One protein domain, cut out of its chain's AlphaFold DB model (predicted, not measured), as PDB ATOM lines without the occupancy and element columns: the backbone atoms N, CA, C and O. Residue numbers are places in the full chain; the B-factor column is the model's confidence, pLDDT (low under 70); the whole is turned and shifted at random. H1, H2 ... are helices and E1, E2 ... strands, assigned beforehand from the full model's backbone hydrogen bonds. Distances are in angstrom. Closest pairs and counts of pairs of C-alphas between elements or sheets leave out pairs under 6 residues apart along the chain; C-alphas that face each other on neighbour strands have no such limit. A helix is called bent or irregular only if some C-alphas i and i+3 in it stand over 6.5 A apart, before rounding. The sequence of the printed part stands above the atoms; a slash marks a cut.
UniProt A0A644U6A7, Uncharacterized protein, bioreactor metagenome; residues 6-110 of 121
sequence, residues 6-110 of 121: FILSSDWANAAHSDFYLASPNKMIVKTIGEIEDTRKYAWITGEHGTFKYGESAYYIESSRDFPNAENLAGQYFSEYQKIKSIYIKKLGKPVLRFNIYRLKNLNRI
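What this domain is: This is residues 6 to 110 of the 121 residues of an uncharacterized protein of bioreactor metagenome (UniProt A0A644U6A7). A strongly twisted sheet of five strands has H1 packed over its E2 and E1 end on one face and H4 packed over E3 and E5 on the other. Its long hairpin, E4 and E5, runs on past E3 as a two-stranded arm that gives the model much of its length, while the small helices H2 and H3 gather near the E2 edge, where both touch H1. The printed part has 105 residues, with four named helices and five named strands in the order E1 H1 E2 H2 H3 E3 H4 E4 E5; the class is mixed, helices and strands. The sheet is mixed, in the order E2 E1 E3 E5 E4. The whole is compact, with a radius of gyration of the C-alphas of 13.8 A, yet elongated in outline, spanning 44 by 27 by 26 A.

How they stand to each other: In the sheet, E5, residues 94 to 107, and the edge strand E4, residues 78 to 91, form an antiparallel hairpin, with N 87 and O 99 2.8 A apart, within hydrogen-bond range. E3, residues 57 to 63, is antiparallel to E5, with N 60 and O 102 at 3.0 A. E1, residues 6 to 9, is parallel to E3, with N 8 and O 59 at 2.8 A. The edge strand E2, residues 30 to 32, is parallel to E1, with N 31 and O 7 at 2.9 A. H1, residues 12 to 26, is on the sheet at a height of 8.4 A, over E1 and along the strands, at 16 degrees to E1 on the local plane. E1, H1 and E2 form a strand-helix-strand unit, two parallel neighbour strands with a helix between them in the chain; its crossover is right-handed. H4, residues 70 to 77, is on the sheet at a height of 7.9 A, over E5 and only just over E3, on which 3 of its C-alphas fall. E3, H4 and E4 form a split strand-helix-strand unit, with E5 between the two strands, and its crossover is right-handed. With H1 on one face and H4 on the other, there are three layers, helices on both faces of the sheet. H3, residues 41 to 48, only grazes the sheet; its closest C-alphas to E2 are those of Thr 46 and Lys 31, 4.8 A. H1 and H3 only just touch, with 3 pairs of C-alphas within 8 A, the closest those of Trp 12 and Tyr 42 at 6.0 A. H2, residues 36 to 39, only just touches H1, also with 3 pairs, the closest C-alphas being those of Trp 12 and Thr 39 at 4.5 A. Every O i to N i+4 pair is within hydrogen-bond range in H3 and H4, 9 of 11 are in H1, and H2 is too short for such a pair.

Where its parts are: E1 begins at C-alpha 6, (-16.434, 16.480, -2.144). H1 is 19.4 A long and only just irregular, with C-alphas 21 and 24 6.7 A apart. E3 is 20.2 A long, E4 35.4 A, and E5 37.4 A, ending at C-alpha 107, (-12.213, 7.638, -8.088).

The domain as a whole: The two C-alphas farthest apart, those of Tyr 54 and Leu 92, are 44.9 A apart. The printed part has no cut, and none of its links is long. The mean pLDDT of the printed part is 94.1, and no printed residue is under 70.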
ATOM      1  N   PHE A   6     -16.996  15.915  -3.375       95.50
ATOM      2  CA  PHE A   6     -16.434  16.480  -2.144       95.50
ATOM      3  C   PHE A   6     -15.238  17.394  -2.451       95.50
ATOM      4  O   PHE A   6     -14.771  17.455  -3.591       95.50
ATOM      5  N   ILE A   7     -14.746  18.122  -1.451       96.69
ATOM      6  CA  ILE A   7     -13.468  18.837  -1.550       96.69
ATOM      7  C   ILE A   7     -12.371  17.942  -0.975       96.69
ATOM      8  O   ILE A   7     -12.505  17.425   0.132       96.69
ATOM      9  N   LEU A   8     -11.305  17.734  -1.739       96.50
ATOM     10  CA  LEU A   8     -10.148  16.946  -1.338       96.50
ATOM     11  C   LEU A   8      -9.020  17.872  -0.873       96.50
ATOM     12  O   LEU A   8      -8.723  18.862  -1.540       96.50
ATOM     13  N   SER A   9      -8.367  17.512   0.229       95.94
ATOM     14  CA  SER A   9      -7.122  18.131   0.702       95.94
ATOM     15  C   SER A   9      -6.090  17.057   1.066       95.94
ATOM     16  O   SER A   9      -6.447  15.905   1.311       95.94
ATOM     17  N   SER A  10      -4.811  17.425   1.104       94.38
ATOM     18  CA  SER A  10      -3.715  16.541   1.531       94.38
ATOM     19  C   SER A  10      -3.199  16.830   2.940       94.38
ATOM     20  O   SER A  10      -2.499  16.004   3.511       94.38
ATOM     21  N   ASP A  11      -3.574  17.966   3.523       93.62
ATOM     22  CA  ASP A  11      -3.162  18.370   4.865       93.62
ATOM     23  C   ASP A  11      -4.320  19.000   5.650       93.62
ATOM     24  O   ASP A  11      -5.325  19.456   5.088       93.62
ATOM     25  N   TRP A  12      -4.162  19.019   6.973       95.38
ATOM     26  CA  TRP A  12      -5.162  19.488   7.925       95.38
ATOM     27  C   TRP A  12      -5.449  20.989   7.818       95.38
ATOM     28  O   TRP A  12      -6.573  21.406   8.096       95.38
ATOM     29  N   ALA A  13      -4.461  21.809   7.444       94.44
ATOM     30  CA  ALA A  13      -4.614  23.258   7.420       94.44
ATOM     31  C   ALA A  13      -5.471  23.666   6.220       94.44
ATOM     32  O   ALA A  13      -6.489  24.343   6.380       94.44
ATOM     33  N   ASN A  14      -5.128  23.176   5.029       94.31
ATOM     34  CA  ASN A  14      -5.922  23.385   3.823       94.31
ATOM     35  C   ASN A  14      -7.295  22.715   3.911       94.31
ATOM     36  O   ASN A  14      -8.277  23.280   3.416       94.31
ATOM     37  N   ALA A  15      -7.396  21.565   4.590       96.19
ATOM     38  CA  ALA A  15      -8.679  20.927   4.862       96.19
ATOM     39  C   ALA A  15      -9.567  21.835   5.719       96.19
ATOM     40  O   ALA A  15     -10.684  22.126   5.309       96.19
ATOM     41  N   ALA A  16      -9.052  22.368   6.832       97.00
ATOM     42  CA  ALA A  16      -9.792  23.274   7.709       97.00
ATOM     43  C   ALA A  16     -10.227  24.567   7.014       97.00
ATOM     44  O   ALA A  16     -11.375  24.994   7.140       97.00
ATOM     45  N   HIS A  17      -9.327  25.182   6.244       95.75
ATOM     46  CA  HIS A  17      -9.663  26.368   5.466       95.75
ATOM     47  C   HIS A  17     -10.753  26.075   4.433       95.75
ATOM     48  O   HIS A  17     -11.719  26.832   4.326       95.75
ATOM     49  N   SER A  18     -10.623  24.976   3.691       96.25
ATOM     50  CA  SER A  18     -11.615  24.582   2.694       96.25
ATOM     51  C   SER A  18     -12.949  24.235   3.336       96.25
ATOM     52  O   SER A  18     -13.988  24.612   2.811       96.25
ATOM     53  N   ASP A  19     -12.936  23.566   4.480       96.88
ATOM     54  CA  ASP A  19     -14.139  23.175   5.202       96.88
ATOM     55  C   ASP A  19     -14.941  24.404   5.636       96.88
ATOM     56  O   ASP A  19     -16.110  24.561   5.280       96.88
ATOM     57  N   PHE A  20     -14.268  25.350   6.292       97.56
ATOM     58  CA  PHE A  20     -14.902  26.558   6.801       97.56
ATOM     59  C   PHE A  20     -15.356  27.514   5.689       97.56
ATOM     60  O   PHE A  20     -16.481  28.015   5.719       97.56
ATOM     61  N   TYR A  21     -14.497  27.787   4.701       96.06
ATOM     62  CA  TYR A  21     -14.763  28.829   3.702       96.06
ATOM     63  C   TYR A  21     -15.464  28.327   2.440       96.06
ATOM     64  O   TYR A  21     -16.072  29.131   1.733       96.06
ATOM     65  N   LEU A  22     -15.374  27.033   2.124       94.75
ATOM     66  CA  LEU A  22     -15.881  26.484   0.866       94.75
ATOM     67  C   LEU A  22     -16.928  25.400   1.101       94.75
ATOM     68  O   LEU A  22     -18.024  25.506   0.559       94.75
ATOM     69  N   ALA A  23     -16.624  24.378   1.897       95.38
ATOM     70  CA  ALA A  23     -17.490  23.217   2.027       95.38
ATOM     71  C   ALA A  23     -18.763  23.557   2.808       95.38
ATOM     72  O   ALA A  23     -19.865  23.411   2.277       95.38
ATOM     73  N   SER A  24     -18.608  24.122   4.008       94.44
ATOM     74  CA  SER A  24     -19.711  24.476   4.904       94.44
ATOM     75  C   SER A  24     -20.741  25.413   4.248       94.44
ATOM     76  O   SER A  24     -21.925  25.065   4.235       94.44
ATOM     77  N   PRO A  25     -20.358  26.538   3.602       96.12
ATOM     78  CA  PRO A  25     -21.325  27.411   2.929       96.12
ATOM     79  C   PRO A  25     -22.036  26.757   1.736       96.12
ATOM     80  O   PRO A  25     -23.159  27.134   1.409       96.12
ATOM     81  N   ASN A  26     -21.401  25.778   1.081       93.38
ATOM     82  CA  ASN A  26     -21.947  25.088  -0.092       93.38
ATOM     83  C   ASN A  26     -22.596  23.734   0.242       93.38
ATOM     84  O   ASN A  26     -22.979  23.012  -0.680       93.38
ATOM     85  N   LYS A  27     -22.737  23.386   1.532       92.81
ATOM     86  CA  LYS A  27     -23.243  22.081   2.002       92.81
ATOM     87  C   LYS A  27     -22.482  20.896   1.394       92.81
ATOM     88  O   LYS A  27     -23.069  19.877   1.037       92.81
ATOM     89  N   MET A  28     -21.173  21.054   1.244       93.88
ATOM     90  CA  MET A  28     -20.260  20.002   0.815       93.88
ATOM     91  C   MET A  28     -19.463  19.497   2.015       93.88
ATOM     92  O   MET A  28     -19.437  20.126   3.068       93.88
ATOM     93  N   ILE A  29     -18.780  18.374   1.826       95.56
ATOM     94  CA  ILE A  29     -17.868  17.796   2.813       95.56
ATOM     95  C   ILE A  29     -16.420  17.906   2.335       95.56
ATOM     96  O   ILE A  29     -16.156  17.964   1.126       95.56
ATOM     97  N   VAL A  30     -15.491  17.894   3.289       96.81
ATOM     98  CA  VAL A  30     -14.055  17.781   3.028       96.81
ATOM     99  C   VAL A  30     -13.587  16.381   3.396       96.81
ATOM    100  O   VAL A  30     -13.888  15.881   4.476       96.81
ATOM    101  N   LYS A  31     -12.834  15.752   2.495       96.12
ATOM    102  CA  LYS A  31     -12.115  14.502   2.757       96.12
ATOM    103  C   LYS A  31     -10.622  14.728   2.547       96.12
ATOM    104  O   LYS A  31     -10.232  15.608   1.776       96.12
ATOM    105  N   THR A  32      -9.786  13.929   3.198       96.00
ATOM    106  CA  THR A  32      -8.327  14.027   3.072       96.00
ATOM    107  C   THR A  32      -7.677  12.740   2.588       96.00
ATOM    108  O   THR A  32      -8.095  11.652   2.979       96.00
ATOM    109  N   ILE A  33      -6.636  12.886   1.765       95.31
ATOM    110  CA  ILE A  33      -5.704  11.813   1.394       95.31
ATOM    111  C   ILE A  33      -4.285  12.306   1.675       95.31
ATOM    112  O   ILE A  33      -3.804  13.209   0.995       95.31
ATOM    113  N   GLY A  34      -3.623  11.715   2.662       92.75
ATOM    114  CA  GLY A  34      -2.263  12.057   3.073       92.75
ATOM    115  C   GLY A  34      -1.884  11.337   4.363       92.75
ATOM    116  O   GLY A  34      -2.743  10.757   5.024       92.75
ATOM    117  N   GLU A  35      -0.606  11.373   4.732       92.31
ATOM    118  CA  GLU A  35      -0.142  10.760   5.979       92.31
ATOM    119  C   GLU A  35      -0.901  11.324   7.192       92.31
ATOM    120  O   GLU A  35      -1.355  12.474   7.210       92.31
ATOM    121  N   ILE A  36      -1.062  10.505   8.235       90.44
ATOM    122  CA  ILE A  36      -1.837  10.885   9.429       90.44
ATOM    123  C   ILE A  36      -1.248  12.107  10.149       90.44
ATOM    124  O   ILE A  36      -1.971  12.877  10.779       90.44
ATOM    125  N   GLU A  37       0.062  12.308  10.037       92.25
ATOM    126  CA  GLU A  37       0.793  13.433  10.627       92.25
ATOM    127  C   GLU A  37       0.432  14.766   9.944       92.25
ATOM    128  O   GLU A  37       0.310  15.803  10.613       92.25
ATOM    129  N   ASP A  38       0.155  14.708   8.638       93.56
ATOM    130  CA  ASP A  38      -0.231  15.844   7.801       93.56
ATOM    131  C   ASP A  38      -1.736  16.102   7.844       93.56
ATOM    132  O   ASP A  38      -2.180  17.246   7.914       93.56
ATOM    133  N   THR A  39      -2.555  15.053   7.834       94.25
ATOM    134  CA  THR A  39      -4.025  15.164   7.798       94.25
ATOM    135  C   THR A  39      -4.649  15.293   9.189       94.25
ATOM    136  O   THR A  39      -5.699  15.920   9.359       94.25
ATOM    137  N   ARG A  40      -3.983  14.774  10.224       93.81
ATOM    138  CA  ARG A  40      -4.378  14.873  11.637       93.81
ATOM    139  C   ARG A  40      -5.839  14.451  11.850       93.81
ATOM    140  O   ARG A  40      -6.281  13.412  11.368       93.81
ATOM    141  N   LYS A  41      -6.621  15.274  12.563       94.00
ATOM    142  CA  LYS A  41      -8.042  15.025  12.850       94.00
ATOM    143  C   LYS A  41      -8.894  14.864  11.587       94.00
ATOM    144  O   LYS A  41      -9.918  14.191  11.649       94.00
ATOM    145  N   TYR A  42      -8.480  15.427  10.449       95.19
ATOM    146  CA  TYR A  42      -9.244  15.307   9.208       95.19
ATOM    147  C   TYR A  42      -9.240  13.890   8.623       95.19
ATOM    148  O   TYR A  42     -10.198  13.524   7.940       95.19
ATOM    149  N   ALA A  43      -8.269  13.041   8.976       93.94
ATOM    150  CA  ALA A  43      -8.352  11.614   8.668       93.94
ATOM    151  C   ALA A  43      -9.535  10.940   9.391       93.94
ATOM    152  O   ALA A  43     -10.210  10.080   8.827       93.94
ATOM    153  N   TRP A  44      -9.836  11.338  10.633       92.56
ATOM    154  CA  TRP A  44     -11.004  10.827  11.363       92.56
ATOM    155  C   TRP A  44     -12.308  11.361  10.781       92.56
ATOM    156  O   TRP A  44     -13.201  10.567  10.501       92.56
ATOM    157  N   ILE A  45     -12.370  12.666  10.498       94.00
ATOM    158  CA  ILE A  45     -13.534  13.311   9.863       94.00
ATOM    159  C   ILE A  45     -13.848  12.653   8.510       94.00
ATOM    160  O   ILE A  45     -14.998  12.346   8.207       94.00
ATOM    161  N   THR A  46     -12.822  12.332   7.717       94.50
ATOM    162  CA  THR A  46     -12.985  11.578   6.462       94.50
ATOM    163  C   THR A  46     -13.618  10.202   6.704       94.50
ATOM    164  O   THR A  46     -14.472   9.764   5.931       94.50
ATOM    165  N   GLY A  47     -13.242   9.529   7.796       91.00
ATOM    166  CA  GLY A  47     -13.877   8.291   8.250       91.00
ATOM    167  C   GLY A  47     -15.352   8.456   8.600       91.00
ATOM    168  O   GLY A  47     -16.174   7.667   8.136       91.00
ATOM    169  N   GLU A  48     -15.692   9.497   9.360       91.75
ATOM    170  CA  GLU A  48     -17.071   9.827   9.754       91.75
ATOM    171  C   GLU A  48     -17.954  10.181   8.549       91.75
ATOM    172  O   GLU A  48     -19.136   9.848   8.518       91.75
ATOM    173  N   HIS A  49     -17.369  10.765   7.502       90.44
ATOM    174  CA  HIS A  49     -18.033  10.996   6.217       90.44
ATOM    175  C   HIS A  49     -18.159   9.743   5.329       90.44
ATOM    176  O   HIS A  49     -18.587   9.840   4.176       90.44
ATOM    177  N   GLY A  50     -17.807   8.560   5.840       87.81
ATOM    178  CA  GLY A  50     -17.948   7.291   5.128       87.81
ATOM    179  C   GLY A  50     -16.773   6.944   4.213       87.81
ATOM    180  O   GLY A  50     -16.948   6.155   3.285       87.81
ATOM    181  N   THR A  51     -15.577   7.486   4.471       88.19
ATOM    182  CA  THR A  51     -14.328   7.221   3.725       88.19
ATOM    183  C   THR A  51     -14.439   7.548   2.228       88.19
ATOM    184  O   THR A  51     -14.977   8.596   1.885       88.19
ATOM    185  N   PHE A  52     -13.933   6.698   1.328       92.50
ATOM    186  CA  PHE A  52     -13.959   6.889  -0.123       92.50
ATOM    187  C   PHE A  52     -14.749   5.772  -0.799       92.50
ATOM    188  O   PHE A  52     -14.654   4.609  -0.406       92.50
ATOM    189  N   LYS A  53     -15.502   6.120  -1.843       92.56
ATOM    190  CA  LYS A  53     -16.241   5.158  -2.668       92.56
ATOM    191  C   LYS A  53     -15.806   5.268  -4.123       92.56
ATOM    192  O   LYS A  53     -15.527   6.358  -4.622       92.56
ATOM    193  N   TYR A  54     -15.778   4.130  -4.813       94.25
ATOM    194  CA  TYR A  54     -15.533   4.108  -6.251       94.25
ATOM    195  C   TYR A  54     -16.549   4.981  -6.993       94.25
ATOM    196  O   TYR A  54     -17.725   5.033  -6.633       94.25
ATOM    197  N   GLY A  55     -16.084   5.678  -8.026       94.44
ATOM    198  CA  GLY A  55     -16.917   6.574  -8.823       94.44
ATOM    199  C   GLY A  55     -17.116   7.973  -8.238       94.44
ATOM    200  O   GLY A  55     -17.599   8.855  -8.953       94.44
ATOM    201  N   GLU A  56     -16.715   8.235  -6.987       94.56
ATOM    202  CA  GLU A  56     -16.785   9.589  -6.431       94.56
ATOM    203  C   GLU A  56     -15.899  10.567  -7.217       94.56
ATOM    204  O   GLU A  56     -14.884  10.209  -7.816       94.56
ATOM    205  N   SER A  57     -16.299  11.835  -7.227       95.75
ATOM    206  CA  SER A  57     -15.507  12.926  -7.795       95.75
ATOM    207  C   SER A  57     -15.071  13.885  -6.695       95.75
ATOM    208  O   SER A  57     -15.717  13.991  -5.655       95.75
ATOM    209  N   ALA A  58     -14.004  14.632  -6.941       96.12
ATOM    210  CA  ALA A  58     -13.502  15.617  -6.002       96.12
ATOM    211  C   ALA A  58     -13.172  16.944  -6.684       96.12
ATOM    212  O   ALA A  58     -12.882  17.014  -7.881       96.12
ATOM    213  N   TYR A  59     -13.192  18.004  -5.889       96.12
ATOM    214  CA  TYR A  59     -12.524  19.252  -6.207       96.12
ATOM    215  C   TYR A  59     -11.235  19.342  -5.407       96.12
ATOM    216  O   TYR A  59     -11.243  19.090  -4.206       96.12
ATOM    217  N   TYR A  60     -10.152  19.732  -6.066       96.06
ATOM    218  CA  TYR A  60      -8.876  20.007  -5.415       96.06
ATOM    219  C   TYR A  60      -8.466  21.441  -5.726       96.06
ATOM    220  O   TYR A  60      -8.653  21.913  -6.852       96.06
ATOM    221  N   ILE A  61      -7.970  22.160  -4.725       95.12
ATOM    222  CA  ILE A  61      -7.665  23.586  -4.831       95.12
ATOM    223  C   ILE A  61      -6.229  23.787  -4.385       95.12
ATOM    224  O   ILE A  61      -5.883  23.449  -3.262       95.12
ATOM    225  N   GLU A  62      -5.417  24.361  -5.267       92.69
ATOM    226  CA  GLU A  62      -4.016  24.667  -4.982       92.69
ATOM    227  C   GLU A  62      -3.795  26.164  -4.988       92.69
ATOM    228  O   GLU A  62      -4.079  26.841  -5.982       92.69
ATOM    229  N   SER A  63      -3.209  26.678  -3.921       93.19
ATOM    230  CA  SER A  63      -2.593  27.991  -3.910       93.19
ATOM    231  C   SER A  63      -1.232  27.945  -4.602       93.19
ATOM    232  O   SER A  63      -0.493  26.971  -4.536       93.19
ATOM    233  N   SER A  64      -0.814  29.057  -5.200       92.44
ATOM    234  CA  SER A  64       0.541  29.228  -5.733       92.44
ATOM    235  C   SER A  64       1.636  29.243  -4.662       92.44
ATOM    236  O   SER A  64       2.795  29.443  -5.007       92.44
ATOM    237  N   ARG A  65       1.267  29.139  -3.382       89.56
ATOM    238  CA  ARG A  65       2.188  28.979  -2.248       89.56
ATOM    239  C   ARG A  65       2.337  27.527  -1.808       89.56
ATOM    240  O   ARG A  65       3.247  27.246  -1.038       89.56
ATOM    241  N   ASP A  66       1.448  26.655  -2.266       86.31
ATOM    242  CA  ASP A  66       1.468  25.248  -1.900       86.31
ATOM    243  C   ASP A  66       2.471  24.506  -2.785       86.31
ATOM    244  O   ASP A  66       2.788  24.939  -3.901       86.31
ATOM    245  N   PHE A  67       2.949  23.362  -2.298       84.38
ATOM    246  CA  PHE A  67       3.638  22.408  -3.155       84.38
ATOM    247  C   PHE A  67       2.607  21.748  -4.083       84.38
ATOM    248  O   PHE A  67       1.622  21.203  -3.583       84.38
ATOM    249  N   PRO A  68       2.797  21.792  -5.415       81.00
ATOM    250  CA  PRO A  68       1.849  21.196  -6.350       81.00
ATOM    251  C   PRO A  68       1.695  19.692  -6.107       81.00
ATOM    252  O   PRO A  68       2.687  18.966  -6.064       81.00
ATOM    253  N   ASN A  69       0.455  19.228  -5.983       86.75
ATOM    254  CA  ASN A  69       0.120  17.837  -5.680       86.75
ATOM    255  C   ASN A  69      -1.130  17.328  -6.426       86.75
ATOM    256  O   ASN A  69      -1.403  16.128  -6.442       86.75
ATOM    257  N   ALA A  70      -1.887  18.206  -7.089       88.44
ATOM    258  CA  ALA A  70      -3.147  17.861  -7.742       88.44
ATOM    259  C   ALA A  70      -2.980  16.777  -8.814       88.44
ATOM    260  O   ALA A  70      -3.744  15.817  -8.836       88.44
ATOM    261  N   GLU A  71      -1.976  16.911  -9.683       91.19
ATOM    262  CA  GLU A  71      -1.710  15.947 -10.757       91.19
ATOM    263  C   GLU A  71      -1.272  14.586 -10.206       91.19
ATOM    264  O   GLU A  71      -1.736  13.550 -10.678       91.19
ATOM    265  N   ASN A  72      -0.438  14.586  -9.162       92.94
ATOM    266  CA  ASN A  72       0.027  13.361  -8.523       92.94
ATOM    267  C   ASN A  72      -1.131  12.608  -7.846       92.94
ATOM    268  O   ASN A  72      -1.334  11.426  -8.118       92.94
ATOM    269  N   LEU A  73      -1.939  13.301  -7.036       92.25
ATOM    270  CA  LEU A  73      -3.137  12.725  -6.418       92.25
ATOM    271  C   LEU A  73      -4.132  12.225  -7.466       92.25
ATOM    272  O   LEU A  73      -4.700  11.142  -7.320       92.25
ATOM    273  N   ALA A  74      -4.341  12.999  -8.531       92.31
ATOM    274  CA  ALA A  74      -5.261  12.616  -9.583       92.31
ATOM    275  C   ALA A  74      -4.795  11.352 -10.313       92.31
ATOM    276  O   ALA A  74      -5.580  10.420 -10.442       92.31
ATOM    277  N   GLY A  75      -3.524  11.289 -10.719       94.06
ATOM    278  CA  GLY A  75      -2.962  10.132 -11.418       94.06
ATOM    279  C   GLY A  75      -2.938   8.853 -10.578       94.06
ATOM    280  O   GLY A  75      -2.986   7.759 -11.132       94.06
ATOM    281  N   GLN A  76      -2.895   8.971  -9.246       95.62
ATOM    282  CA  GLN A  76      -2.921   7.813  -8.351       95.62
ATOM    283  C   GLN A  76      -4.326   7.259  -8.085       95.62
ATOM    284  O   GLN A  76      -4.466   6.044  -7.914       95.62
ATOM    285  N   TYR A  77      -5.344   8.125  -7.997       96.50
ATOM    286  CA  TYR A  77      -6.648   7.752  -7.429       96.50
ATOM    287  C   TYR A  77      -7.856   8.000  -8.331       96.50
ATOM    288  O   TYR A  77      -8.943   7.499  -8.032       96.50
ATOM    289  N   PHE A  78      -7.713   8.770  -9.409       96.75
ATOM    290  CA  PHE A  78      -8.821   9.205 -10.254       96.75
ATOM    291  C   PHE A  78      -8.575   8.853 -11.720       96.75
ATOM    292  O   PHE A  78      -7.446   8.676 -12.167       96.75
ATOM    293  N   SER A  79      -9.661   8.745 -12.483       95.81
ATOM    294  CA  SER A  79      -9.577   8.412 -13.911       95.81
ATOM    295  C   SER A  79      -9.407   9.649 -14.788       95.81
ATOM    296  O   SER A  79      -8.763   9.586 -15.829       95.81
ATOM    297  N   GLU A  80      -9.993  10.777 -14.378       94.00
ATOM    298  CA  GLU A  80      -9.870  12.045 -15.093       94.00
ATOM    299  C   GLU A  80      -9.427  13.165 -14.157       94.00
ATOM    300  O   GLU A  80      -9.891  13.289 -13.019       94.00
ATOM    301  N   TYR A  81      -8.593  14.040 -14.707       94.19
ATOM    302  CA  TYR A  81      -8.091  15.245 -14.075       94.19
ATOM    303  C   TYR A  81      -8.271  16.422 -15.021       94.19
ATOM    304  O   TYR A  81      -7.839  16.375 -16.172       94.19
ATOM    305  N   GLN A  82      -8.889  17.496 -14.540       95.50
ATOM    306  CA  GLN A  82      -9.053  18.702 -15.336       95.50
ATOM    307  C   GLN A  82      -8.894  19.953 -14.485       95.50
ATOM    308  O   GLN A  82      -9.612  20.160 -13.508       95.50
ATOM    309  N   LYS A  83      -8.020  20.861 -14.919       96.06
ATOM    310  CA  LYS A  83      -7.996  22.227 -14.399       96.06
ATOM    311  C   LYS A  83      -9.214  22.995 -14.908       96.06
ATOM    312  O   LYS A  83      -9.351  23.217 -16.106       96.06
ATOM    313  N   ILE A  84     -10.085  23.418 -13.998       95.56
ATOM    314  CA  ILE A  84     -11.319  24.141 -14.336       95.56
ATOM    315  C   ILE A  84     -11.027  25.628 -14.512       95.56
ATOM    316  O   ILE A  84     -11.478  26.257 -15.466       95.56
ATOM    317  N   LYS A  85     -10.320  26.219 -13.543       96.25
ATOM    318  CA  LYS A  85     -10.134  27.670 -13.478       96.25
ATOM    319  C   LYS A  85      -8.904  28.043 -12.663       96.25
ATOM    320  O   LYS A  85      -8.533  27.342 -11.726       96.25
ATOM    321  N   SER A  86      -8.321  29.192 -12.995       96.44
ATOM    322  CA  SER A  86      -7.378  29.908 -12.135       96.44
ATOM    323  C   SER A  86      -8.038  31.183 -11.613       96.44
ATOM    324  O   SER A  86      -8.610  31.947 -12.392       96.44
ATOM    325  N   ILE A  87      -7.938  31.441 -10.315       95.56
ATOM    326  CA  ILE A  87      -8.390  32.673  -9.666       95.56
ATOM    327  C   ILE A  87      -7.160  33.415  -9.156       95.56
ATOM    328  O   ILE A  87      -6.309  32.826  -8.499       95.56
ATOM    329  N   TYR A  88      -7.065  34.711  -9.442       96.38
ATOM    330  CA  TYR A  88      -5.969  35.551  -8.967       96.38
ATOM    331  C   TYR A  88      -6.481  36.516  -7.905       96.38
ATOM    332  O   TYR A  88      -7.361  37.330  -8.177       96.38
ATOM    333  N   ILE A  89      -5.881  36.467  -6.720       94.75
ATOM    334  CA  ILE A  89      -6.053  37.502  -5.708       94.75
ATOM    335  C   ILE A  89      -5.086  38.631  -6.037       94.75
ATOM    336  O   ILE A  89      -3.878  38.416  -6.190       94.75
ATOM    337  N   LYS A  90      -5.625  39.844  -6.154       96.06
ATOM    338  CA  LYS A  90      -4.858  41.050  -6.461       96.06
ATOM    339  C   LYS A  90      -4.778  41.950  -5.231       96.06
ATOM    340  O   LYS A  90      -5.777  42.143  -4.547       96.06
ATOM    341  N   LYS A  91      -3.610  42.542  -4.982       94.62
ATOM    342  CA  LYS A  91      -3.430  43.672  -4.058       94.62
ATOM    343  C   LYS A  91      -2.895  44.851  -4.857       94.62
ATOM    344  O   LYS A  91      -1.946  44.685  -5.618       94.62
ATOM    345  N   LEU A  92      -3.524  46.020  -4.716       95.88
ATOM    346  CA  LEU A  92      -3.174  47.227  -5.483       95.88
ATOM    347  C   LEU A  92      -3.095  46.960  -7.003       95.88
ATOM    348  O   LEU A  92      -2.152  47.360  -7.677       95.88
ATOM    349  N   GLY A  93      -4.045  46.180  -7.533       93.38
ATOM    350  CA  GLY A  93      -4.106  45.805  -8.953       93.38
ATOM    351  C   GLY A  93      -3.108  44.727  -9.404       93.38
ATOM    352  O   GLY A  93      -3.284  44.169 -10.488       93.38
ATOM    353  N   LYS A  94      -2.115  44.364  -8.582       94.19
ATOM    354  CA  LYS A  94      -1.086  43.368  -8.916       94.19
ATOM    355  C   LYS A  94      -1.433  41.982  -8.351       94.19
ATOM    356  O   LYS A  94      -1.876  41.900  -7.203       94.19
ATOM    357  N   PRO A  95      -1.259  40.888  -9.116       94.00
ATOM    358  CA  PRO A  95      -1.519  39.534  -8.628       94.00
ATOM    359  C   PRO A  95      -0.509  39.150  -7.539       94.00
ATOM    360  O   PRO A  95       0.695  39.264  -7.745       94.00
ATOM    361  N   VAL A  96      -1.003  38.686  -6.390       95.50
ATOM    362  CA  VAL A  96      -0.167  38.274  -5.240       95.50
ATOM    363  C   VAL A  96      -0.359  36.815  -4.835       95.50
ATOM    364  O   VAL A  96       0.460  36.261  -4.105       95.50
ATOM    365  N   LEU A  97      -1.461  36.202  -5.262       95.31
ATOM    366  CA  LEU A  97      -1.783  34.810  -4.985       95.31
ATOM    367  C   LEU A  97      -2.628  34.274  -6.131       95.31
ATOM    368  O   LEU A  97      -3.505  34.980  -6.633       95.31
ATOM    369  N   ARG A  98      -2.377  33.036  -6.542       95.88
ATOM    370  CA  ARG A  98      -3.193  32.344  -7.537       95.88
ATOM    371  C   ARG A  98      -3.725  31.061  -6.927       95.88
ATOM    372  O   ARG A  98      -2.938  30.292  -6.403       95.88
ATOM    373  N   PHE A  99      -5.019  30.819  -7.070       95.50
ATOM    374  CA  PHE A  99      -5.640  29.535  -6.786       95.50
ATOM    375  C   PHE A  99      -5.974  28.827  -8.091       95.50
ATOM    376  O   PHE A  99      -6.653  29.396  -8.946       95.50
ATOM    377  N   ASN A 100      -5.509  27.599  -8.255       96.19
ATOM    378  CA  ASN A 100      -5.947  26.712  -9.320       96.19
ATOM    379  C   ASN A 100      -7.016  25.774  -8.758       96.19
ATOM    380  O   ASN A 100      -6.820  25.179  -7.705       96.19
ATOM    381  N   ILE A 101      -8.136  25.645  -9.464       95.81
ATOM    382  CA  ILE A 101      -9.222  24.732  -9.107       95.81
ATOM    383  C   ILE A 101      -9.223  23.590 -10.111       95.81
ATOM    384  O   ILE A 101      -9.321  23.823 -11.321       95.81
ATOM    385  N   TYR A 102      -9.177  22.369  -9.599       96.31
ATOM    386  CA  TYR A 102      -9.181  21.146 -10.382       96.31
ATOM    387  C   TYR A 102     -10.413  20.305 -10.074       96.31
ATOM    388  O   TYR A 102     -10.891  20.257  -8.940       96.31
ATOM    389  N   ARG A 103     -10.923  19.636 -11.108       95.88
ATOM    390  CA  ARG A 103     -11.918  18.573 -11.025       95.88
ATOM    391  C   ARG A 103     -11.181  17.244 -11.147       95.88
ATOM    392  O   ARG A 103     -10.534  17.004 -12.165       95.88
ATOM    393  N   LEU A 104     -11.322  16.393 -10.143       95.88
ATOM    394  CA  LEU A 104     -10.916  14.992 -10.182       95.88
ATOM    395  C   LEU A 104     -12.188  14.166 -10.359       95.88
ATOM    396  O   LEU A 104     -13.154  14.385  -9.622       95.88
ATOM    397  N   LYS A 105     -12.250  13.262 -11.335       95.38
ATOM    398  CA  LYS A 105     -13.459  12.457 -11.564       95.38
ATOM    399  C   LYS A 105     -13.173  10.971 -11.524       95.38
ATOM    400  O   LYS A 105     -12.105  10.520 -11.934       95.38
ATOM    401  N   ASN A 106     -14.204  10.240 -11.108       95.06
ATOM    402  CA  ASN A 106     -14.246   8.789 -11.099       95.06
ATOM    403  C   ASN A 106     -13.063   8.195 -10.328       95.06
ATOM    404  O   ASN A 106     -12.100   7.703 -10.926       95.06
ATOM    405  N   LEU A 107     -13.142   8.291  -8.998       95.56
ATOM    406  CA  LEU A 107     -12.213   7.638  -8.088       95.56
ATOM    407  C   LEU A 107     -12.174   6.143  -8.420       95.56
ATOM    408  O   LEU A 107     -13.182   5.444  -8.301       95.56
ATOM    409  N   ASN A 108     -11.020   5.679  -8.885       95.38
ATOM    410  CA  ASN A 108     -10.808   4.330  -9.409       95.38
ATOM    411  C   ASN A 108      -9.899   3.485  -8.509       95.38
ATOM    412  O   ASN A 108      -9.761   2.285  -8.731       95.38
ATOM    413  N   ARG A 109      -9.316   4.095  -7.475       95.12
ATOM    414  CA  ARG A 109      -8.520   3.426  -6.454       95.12
ATOM    415  C   ARG A 109      -8.853   4.013  -5.092       95.12
ATOM    416  O   ARG A 109      -8.764   5.221  -4.897       95.12
ATOM    417  N   ILE A 110      -9.220   3.151  -4.150       93.81
ATOM    418  CA  ILE A 110      -9.439   3.557  -2.762       93.81
ATOM    419  C   ILE A 110      -8.062   3.758  -2.108       93.81
ATOM    420  O   ILE A 110      -7.228   2.852  -2.195       93.81
TER     421      ILE A 110